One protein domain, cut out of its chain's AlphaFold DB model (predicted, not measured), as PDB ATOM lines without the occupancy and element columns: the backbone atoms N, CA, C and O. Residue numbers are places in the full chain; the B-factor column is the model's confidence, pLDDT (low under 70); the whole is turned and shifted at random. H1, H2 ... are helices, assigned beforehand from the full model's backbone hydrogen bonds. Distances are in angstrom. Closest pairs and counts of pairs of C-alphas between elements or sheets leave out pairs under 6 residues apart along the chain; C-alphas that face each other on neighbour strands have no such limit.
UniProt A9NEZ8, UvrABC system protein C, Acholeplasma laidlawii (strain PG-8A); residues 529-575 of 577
ATOM      1  N   ASN A 529       8.681  91.250  24.653       70.56
ATOM      2  CA  ASN A 529       7.999  92.038  23.626       70.56
ATOM      3  C   ASN A 529       7.994  91.377  22.234       70.56
ATOM      4  O   ASN A 529       7.497  91.973  21.281       70.56
ATOM      5  N   ILE A 530       8.538  90.161  22.090       79.56
ATOM      6  CA  ILE A 530       8.683  89.495  20.788       79.56
ATOM      7  C   ILE A 530       7.427  88.664  20.466       79.56
ATOM      8  O   ILE A 530       7.147  87.670  21.151       79.56
ATOM      9  N   PRO A 531       6.687  88.988  19.386       73.44
ATOM     10  CA  PRO A 531       5.490  88.248  18.999       73.44
ATOM     11  C   PRO A 531       5.783  86.759  18.751       73.44
ATOM     12  O   PRO A 531       6.662  86.393  17.973       73.44
ATOM     13  N   GLY A 532       5.034  85.872  19.412       73.88
ATOM     14  CA  GLY A 532       5.177  84.416  19.255       73.88
ATOM     15  C   GLY A 532       6.288  83.758  20.092       73.88
ATOM     16  O   GLY A 532       6.437  82.525  20.042       73.88
ATOM     17  N   LEU A 533       7.026  84.534  20.901       81.12
ATOM     18  CA  LEU A 533       8.019  84.037  21.857       81.12
ATOM     19  C   LEU A 533       7.397  83.806  23.248       81.12
ATOM     20  O   LEU A 533       7.557  84.588  24.177       81.12
ATOM     21  N   GLY A 534       6.681  82.690  23.404       75.88
ATOM     22  CA  GLY A 534       6.096  82.297  24.694       75.88
ATOM     23  C   GLY A 534       7.127  81.847  25.752       75.88
ATOM     24  O   GLY A 534       8.283  81.552  25.418       75.88
ATOM     25  N   PRO A 535       6.708  81.684  27.023       74.44
ATOM     26  CA  PRO A 535       7.595  81.428  28.168       74.44
ATOM     27  C   PRO A 535       8.468  80.173  28.005       74.44
ATOM     28  O   PRO A 535       9.642  80.167  28.378       74.44
ATOM     29  N   THR A 536       7.939  79.121  27.379       77.06
ATOM     30  CA  THR A 536       8.660  77.860  27.141       77.06
ATOM     31  C   THR A 536       9.797  78.019  26.129       77.06
ATOM     32  O   THR A 536      10.885  77.478  26.323       77.06
ATOM     33  N   ARG A 537       9.569  78.787  25.054       81.56
ATOM     34  CA  ARG A 537      10.577  79.069  24.017       81.56
ATOM     35  C   ARG A 537      11.624  80.054  24.529       81.56
ATOM     36  O   ARG A 537      12.813  79.829  24.328       81.56
ATOM     37  N   LYS A 538      11.199  81.065  25.290       79.75
ATOM     38  CA  LYS A 538      12.084  82.013  25.977       79.75
ATOM     39  C   LYS A 538      13.046  81.315  26.943       79.75
ATOM     40  O   LYS A 538      14.240  81.596  26.934       79.75
ATOM     41  N   LYS A 539      12.558  80.343  27.725       78.38
ATOM     42  CA  LYS A 539      13.406  79.548  28.630       78.38
ATOM     43  C   LYS A 539      14.469  78.738  27.876       78.38
ATOM     44  O   LYS A 539      15.599  78.669  28.343       78.38
ATOM     45  N   LYS A 540      14.132  78.163  26.713       81.50
ATOM     46  CA  LYS A 540      15.100  77.456  25.848       81.50
ATOM     47  C   LYS A 540      16.156  78.397  25.263       81.50
ATOM     48  O   LYS A 540      17.333  78.045  25.242       81.50
ATOM     49  N   LEU A 541      15.742  79.594  24.849       81.69
ATOM     50  CA  LEU A 541      16.631  80.633  24.331       81.69
ATOM     51  C   LEU A 541      17.677  81.042  25.383       81.69
ATOM     52  O   LEU A 541      18.874  80.956  25.133       81.69
ATOM     53  N   LEU A 542      17.225  81.375  26.598       77.94
ATOM     54  CA  LEU A 542      18.080  81.795  27.719       77.94
ATOM     55  C   LEU A 542      18.949  80.667  28.301       77.94
ATOM     56  O   LEU A 542      19.894  80.938  29.037       77.94
ATOM     57  N   ALA A 543      18.606  79.406  28.029       79.44
ATOM     58  CA  ALA A 543      19.435  78.263  28.400       79.44
ATOM     59  C   ALA A 543      20.571  78.020  27.394       79.44
ATOM     60  O   ALA A 543      21.627  77.530  27.785       79.44
ATOM     61  N   SER A 544      20.347  78.355  26.120       81.44
ATOM     62  CA  SER A 544      21.280  78.071  25.023       81.44
ATOM     63  C   SER A 544      22.250  79.228  24.764       81.44
ATOM     64  O   SER A 544      23.394  78.993  24.392       81.44
ATOM     65  N   PHE A 545      21.822  80.468  25.016       80.38
ATOM     66  CA  PHE A 545      22.615  81.678  24.789       80.38
ATOM     67  C   PHE A 545      22.865  82.427  26.100       80.38
ATOM     68  O   PHE A 545      21.981  82.516  26.955       80.38
ATOM     69  N   LYS A 546      24.085  82.953  26.280       67.06
ATOM     70  CA  LYS A 546      24.521  83.569  27.544       67.06
ATOM     71  C   LYS A 546      24.234  85.073  27.598       67.06
ATOM     72  O   LYS A 546      24.184  85.617  28.702       67.06
ATOM     73  N   SER A 547      24.027  85.723  26.449       70.88
ATOM     74  CA  SER A 547      23.739  87.159  26.326       70.88
ATOM     75  C   SER A 547      22.727  87.486  25.204       70.88
ATOM     76  O   SER A 547      22.460  86.641  24.351       70.88
ATOM     77  N   ILE A 548      22.156  88.707  25.187       72.44
ATOM     78  CA  ILE A 548      21.326  89.191  24.054       72.44
ATOM     79  C   ILE A 548      22.161  89.293  22.782       72.44
ATOM     80  O   ILE A 548      21.673  88.926  21.719       72.44
ATOM     81  N   ASP A 549      23.410  89.745  22.884       72.00
ATOM     82  CA  ASP A 549      24.299  89.850  21.727       72.00
ATOM     83  C   ASP A 549      24.592  88.473  21.123       72.00
ATOM     84  O   ASP A 549      24.630  88.335  19.902       72.00
ATOM     85  N   ASP A 550      24.696  87.428  21.950       79.62
ATOM     86  CA  ASP A 550      24.823  86.048  21.469       79.62
ATOM     87  C   ASP A 550      23.567  85.626  20.691       79.62
ATOM     88  O   ASP A 550      23.675  84.983  19.653       79.62
ATOM     89  N   ILE A 551      22.373  86.008  21.164       81.25
ATOM     90  CA  ILE A 551      21.095  85.730  20.486       81.25
ATOM     91  C   ILE A 551      20.996  86.517  19.172       81.25
ATOM     92  O   ILE A 551      20.534  85.980  18.166       81.25
ATOM     93  N   LYS A 552      21.435  87.779  19.170       79.00
ATOM     94  CA  LYS A 552      21.439  88.667  18.000       79.00
ATOM     95  C   LYS A 552      22.370  88.148  16.906       79.00
ATOM     96  O   LYS A 552      22.001  88.144  15.732       79.00
ATOM     97  N   ASN A 553      23.549  87.678  17.305       80.50
ATOM     98  CA  ASN A 553      24.577  87.162  16.405       80.50
ATOM     99  C   ASN A 553      24.378  85.683  16.039       80.50
ATOM    100  O   ASN A 553      25.043  85.195  15.127       80.50
ATOM    101  N   ALA A 554      23.460  84.974  16.703       85.38
ATOM    102  CA  ALA A 554      23.151  83.585  16.393       85.38
ATOM    103  C   ALA A 554      22.688  83.419  14.936       85.38
ATOM    104  O   ALA A 554      21.879  84.196  14.393       85.38
ATOM    105  N   SER A 555      23.175  82.360  14.287       85.31
ATOM    106  CA  SER A 555      22.712  82.020  12.948       85.31
ATOM    107  C   SER A 555      21.244  81.575  12.997       85.31
ATOM    108  O   SER A 555      20.711  81.154  14.028       85.31
ATOM    109  N   THR A 556      20.541  81.687  11.869       85.50
ATOM    110  CA  THR A 556      19.168  81.165  11.770       85.50
ATOM    111  C   THR A 556      19.121  79.656  12.004       85.50
ATOM    112  O   THR A 556      18.122  79.152  12.508       85.50
ATOM    113  N   GLU A 557      20.204  78.948  11.684       83.25
ATOM    114  CA  GLU A 557      20.348  77.507  11.896       83.25
ATOM    115  C   GLU A 557      20.492  77.171  13.385       83.25
ATOM    116  O   GLU A 557      19.784  76.287  13.870       83.25
ATOM    117  N   ASP A 558      21.277  77.944  14.140       84.50
ATOM    118  CA  ASP A 558      21.423  77.771  15.593       84.50
ATOM    119  C   ASP A 558      20.085  77.977  16.312       84.50
ATOM    120  O   ASP A 558      19.690  77.181  17.166       84.50
ATOM    121  N   LEU A 559      19.329  79.006  15.918       84.25
ATOM    122  CA  LEU A 559      18.009  79.293  16.486       84.25
ATOM    123  C   LEU A 559      16.965  78.232  16.098       84.25
ATOM    124  O   LEU A 559      16.074  77.918  16.890       84.25
ATOM    125  N   ARG A 560      17.082  77.631  14.909       85.19
ATOM    126  CA  ARG A 560      16.213  76.527  14.478       85.19
ATOM    127  C   ARG A 560      16.557  75.227  15.213       85.19
ATOM    128  O   ARG A 560      15.643  74.492  15.588       85.19
ATOM    129  N   SER A 561      17.837  74.986  15.509       84.56
ATOM    130  CA  SER A 561      18.318  73.786  16.215       84.56
ATOM    131  C   SER A 561      17.735  73.636  17.629       84.56
ATOM    132  O   SER A 561      17.479  72.525  18.088       84.56
ATOM    133  N   ILE A 562      17.408  74.753  18.289       83.88
ATOM    134  CA  ILE A 562      16.762  74.772  19.614       83.88
ATOM    135  C   ILE A 562      15.221  74.665  19.551       83.88
ATOM    136  O   ILE A 562      14.534  74.738  20.579       83.88
ATOM    137  N   GLY A 563      14.661  74.455  18.353       80.69
ATOM    138  CA  GLY A 563      13.241  74.192  18.117       80.69
ATOM    139  C   GLY A 563      12.371  75.445  17.983       80.69
ATOM    140  O   GLY A 563      11.190  75.407  18.346       80.69
ATOM    141  N   LEU A 564      12.932  76.565  17.510       84.69
ATOM    142  CA  LEU A 564      12.157  77.769  17.206       84.69
ATOM    143  C   LEU A 564      11.618  77.728  15.766       84.69
ATOM    144  O   LEU A 564      12.379  77.454  14.841       84.69
ATOM    145  N   PRO A 565      10.324  78.026  15.544       84.69
ATOM    146  CA  PRO A 565       9.775  78.171  14.198       84.69
ATOM    147  C   PRO A 565      10.351  79.394  13.480       84.69
ATOM    148  O   PRO A 565      10.541  80.438  14.105       84.69
ATOM    149  N   ASP A 566      10.486  79.321  12.157       82.81
ATOM    150  CA  ASP A 566      11.063  80.395  11.332       82.81
ATOM    151  C   ASP A 566      10.386  81.760  11.519       82.81
ATOM    152  O   ASP A 566      11.056  82.791  11.537       82.81
ATOM    153  N   LYS A 567       9.064  81.778  11.740       82.56
ATOM    154  CA  LYS A 567       8.325  83.016  12.047       82.56
ATOM    155  C   LYS A 567       8.817  83.688  13.333       82.56
ATOM    156  O   LYS A 567       8.946  84.902  13.365       82.56
ATOM    157  N   VAL A 568       9.118  82.904  14.370       83.31
ATOM    158  CA  VAL A 568       9.615  83.415  15.658       83.31
ATOM    159  C   VAL A 568      11.078  83.834  15.535       83.31
ATOM    160  O   VAL A 568      11.456  84.859  16.084       83.31
ATOM    161  N   ILE A 569      11.890  83.090  14.777       85.81
ATOM    162  CA  ILE A 569      13.291  83.449  14.495       85.81
ATOM    163  C   ILE A 569      13.364  84.813  13.805       85.81
ATOM    164  O   ILE A 569      14.167  85.657  14.197       85.81
ATOM    165  N   LYS A 570      12.490  85.054  12.821       83.38
ATOM    166  CA  LYS A 570      12.386  86.347  12.142       83.38
ATOM    167  C   LYS A 570      12.016  87.468  13.121       83.38
ATOM    168  O   LYS A 570      12.736  88.458  13.188       83.38
ATOM    169  N   SER A 571      10.991  87.268  13.953       83.00
ATOM    170  CA  SER A 571      10.596  88.244  14.981       83.00
ATOM    171  C   SER A 571      11.675  88.491  16.042       83.00
ATOM    172  O   SER A 571      11.772  89.600  16.554       83.00
ATOM    173  N   ILE A 572      12.508  87.496  16.364       82.25
ATOM    174  CA  ILE A 572      13.663  87.664  17.258       82.25
ATOM    175  C   ILE A 572      14.726  88.549  16.606       82.25
ATOM    176  O   ILE A 572      15.211  89.478  17.246       82.25
ATOM    177  N   LYS A 573      15.071  88.294  15.338       80.50
ATOM    178  CA  LYS A 573      16.073  89.095  14.620       80.50
ATOM    179  C   LYS A 573      15.619  90.535  14.376       80.50
ATOM    180  O   LYS A 573      16.453  91.429  14.401       80.50
ATOM    181  N   GLU A 574      14.320  90.753  14.184       78.12
ATOM    182  CA  GLU A 574      13.720  92.085  14.020       78.12
ATOM    183  C   GLU A 574      13.490  92.811  15.359       78.12
ATOM    184  O   GLU A 574      13.585  94.028  15.414       78.12
ATOM    185  N   GLY A 575      13.195  92.091  16.446       70.00
ATOM    186  CA  GLY A 575      12.908  92.684  17.760       70.00
ATOM    187  C   GLY A 575      14.139  92.985  18.624       70.00
ATOM    188  O   GLY A 575      14.019  93.695  19.618       70.00
TER     189      GLY A 575
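What this domain is: This is residues 529 to 575 of the 577 residues of the protein "UvrABC system protein C" of Acholeplasma laidlawii (strain PG-8A) (UniProt A9NEZ8). Four short helices follow one another round a small rounded body, with H1 on one side, H3 and H4 on the opposite side, and H2 between these sides near one end of H1. Their packing is loosely formed: H3 and H4 touch at a steep tilt, while the other pairs are at most close. The printed part has 47 residues, with four named helices in the order H1, H2, H3, H4 and no named strand; the class is all helix. It is compact, with a radius of gyration of the C-alphas of 9.3 A and spans of 21 by 19 by 18 A.

How they stand to each other: After residues 529 to 534 comes H1, residues 535 to 544. It is close to but not clearly touching H2, residues 548 to 553; their closest C-alphas, of Leu 541 and Ile 551, are 7.8 A apart, and their lines are about perpendicular at 74 degrees. H3, residues 556 to 561, is only just apart from H1, at 8.1 A, and from H2, at 8.2 A. H4, residues 566 to 575, touches H3, with the closest C-alphas, of Leu 559 and Ile 569, 6.6 A apart; they run opposite ways at a steep tilt of 53 degrees. H2 and H4 are close but not clearly touching, with the closest C-alphas, of Lys 552 and Lys 573, 6.4 A apart. H1 and H4 are apart. In H1, H2, H3 and H4 every O i to N i+4 pair is within hydrogen-bond range.

Where its parts are: H1 begins at C-alpha 535 (7.595, 81.428, 28.168) and is 14.4 A long from first to last C-alpha. H2 is 8.6 A long and H3 8.7 A. H4 is 14.0 A long and ends at C-alpha 575 (12.908, 92.684, 17.760).

The domain as a whole: The two C-alphas farthest apart, of Lys 546 and Lys 567, are 22.4 A apart; those of Asn 529 and Gly 575 are 7.7 A apart. The printed part has no cut, and the three links between helices are tight. The mean pLDDT of the printed part is 79.9, and residue 546 is under 70.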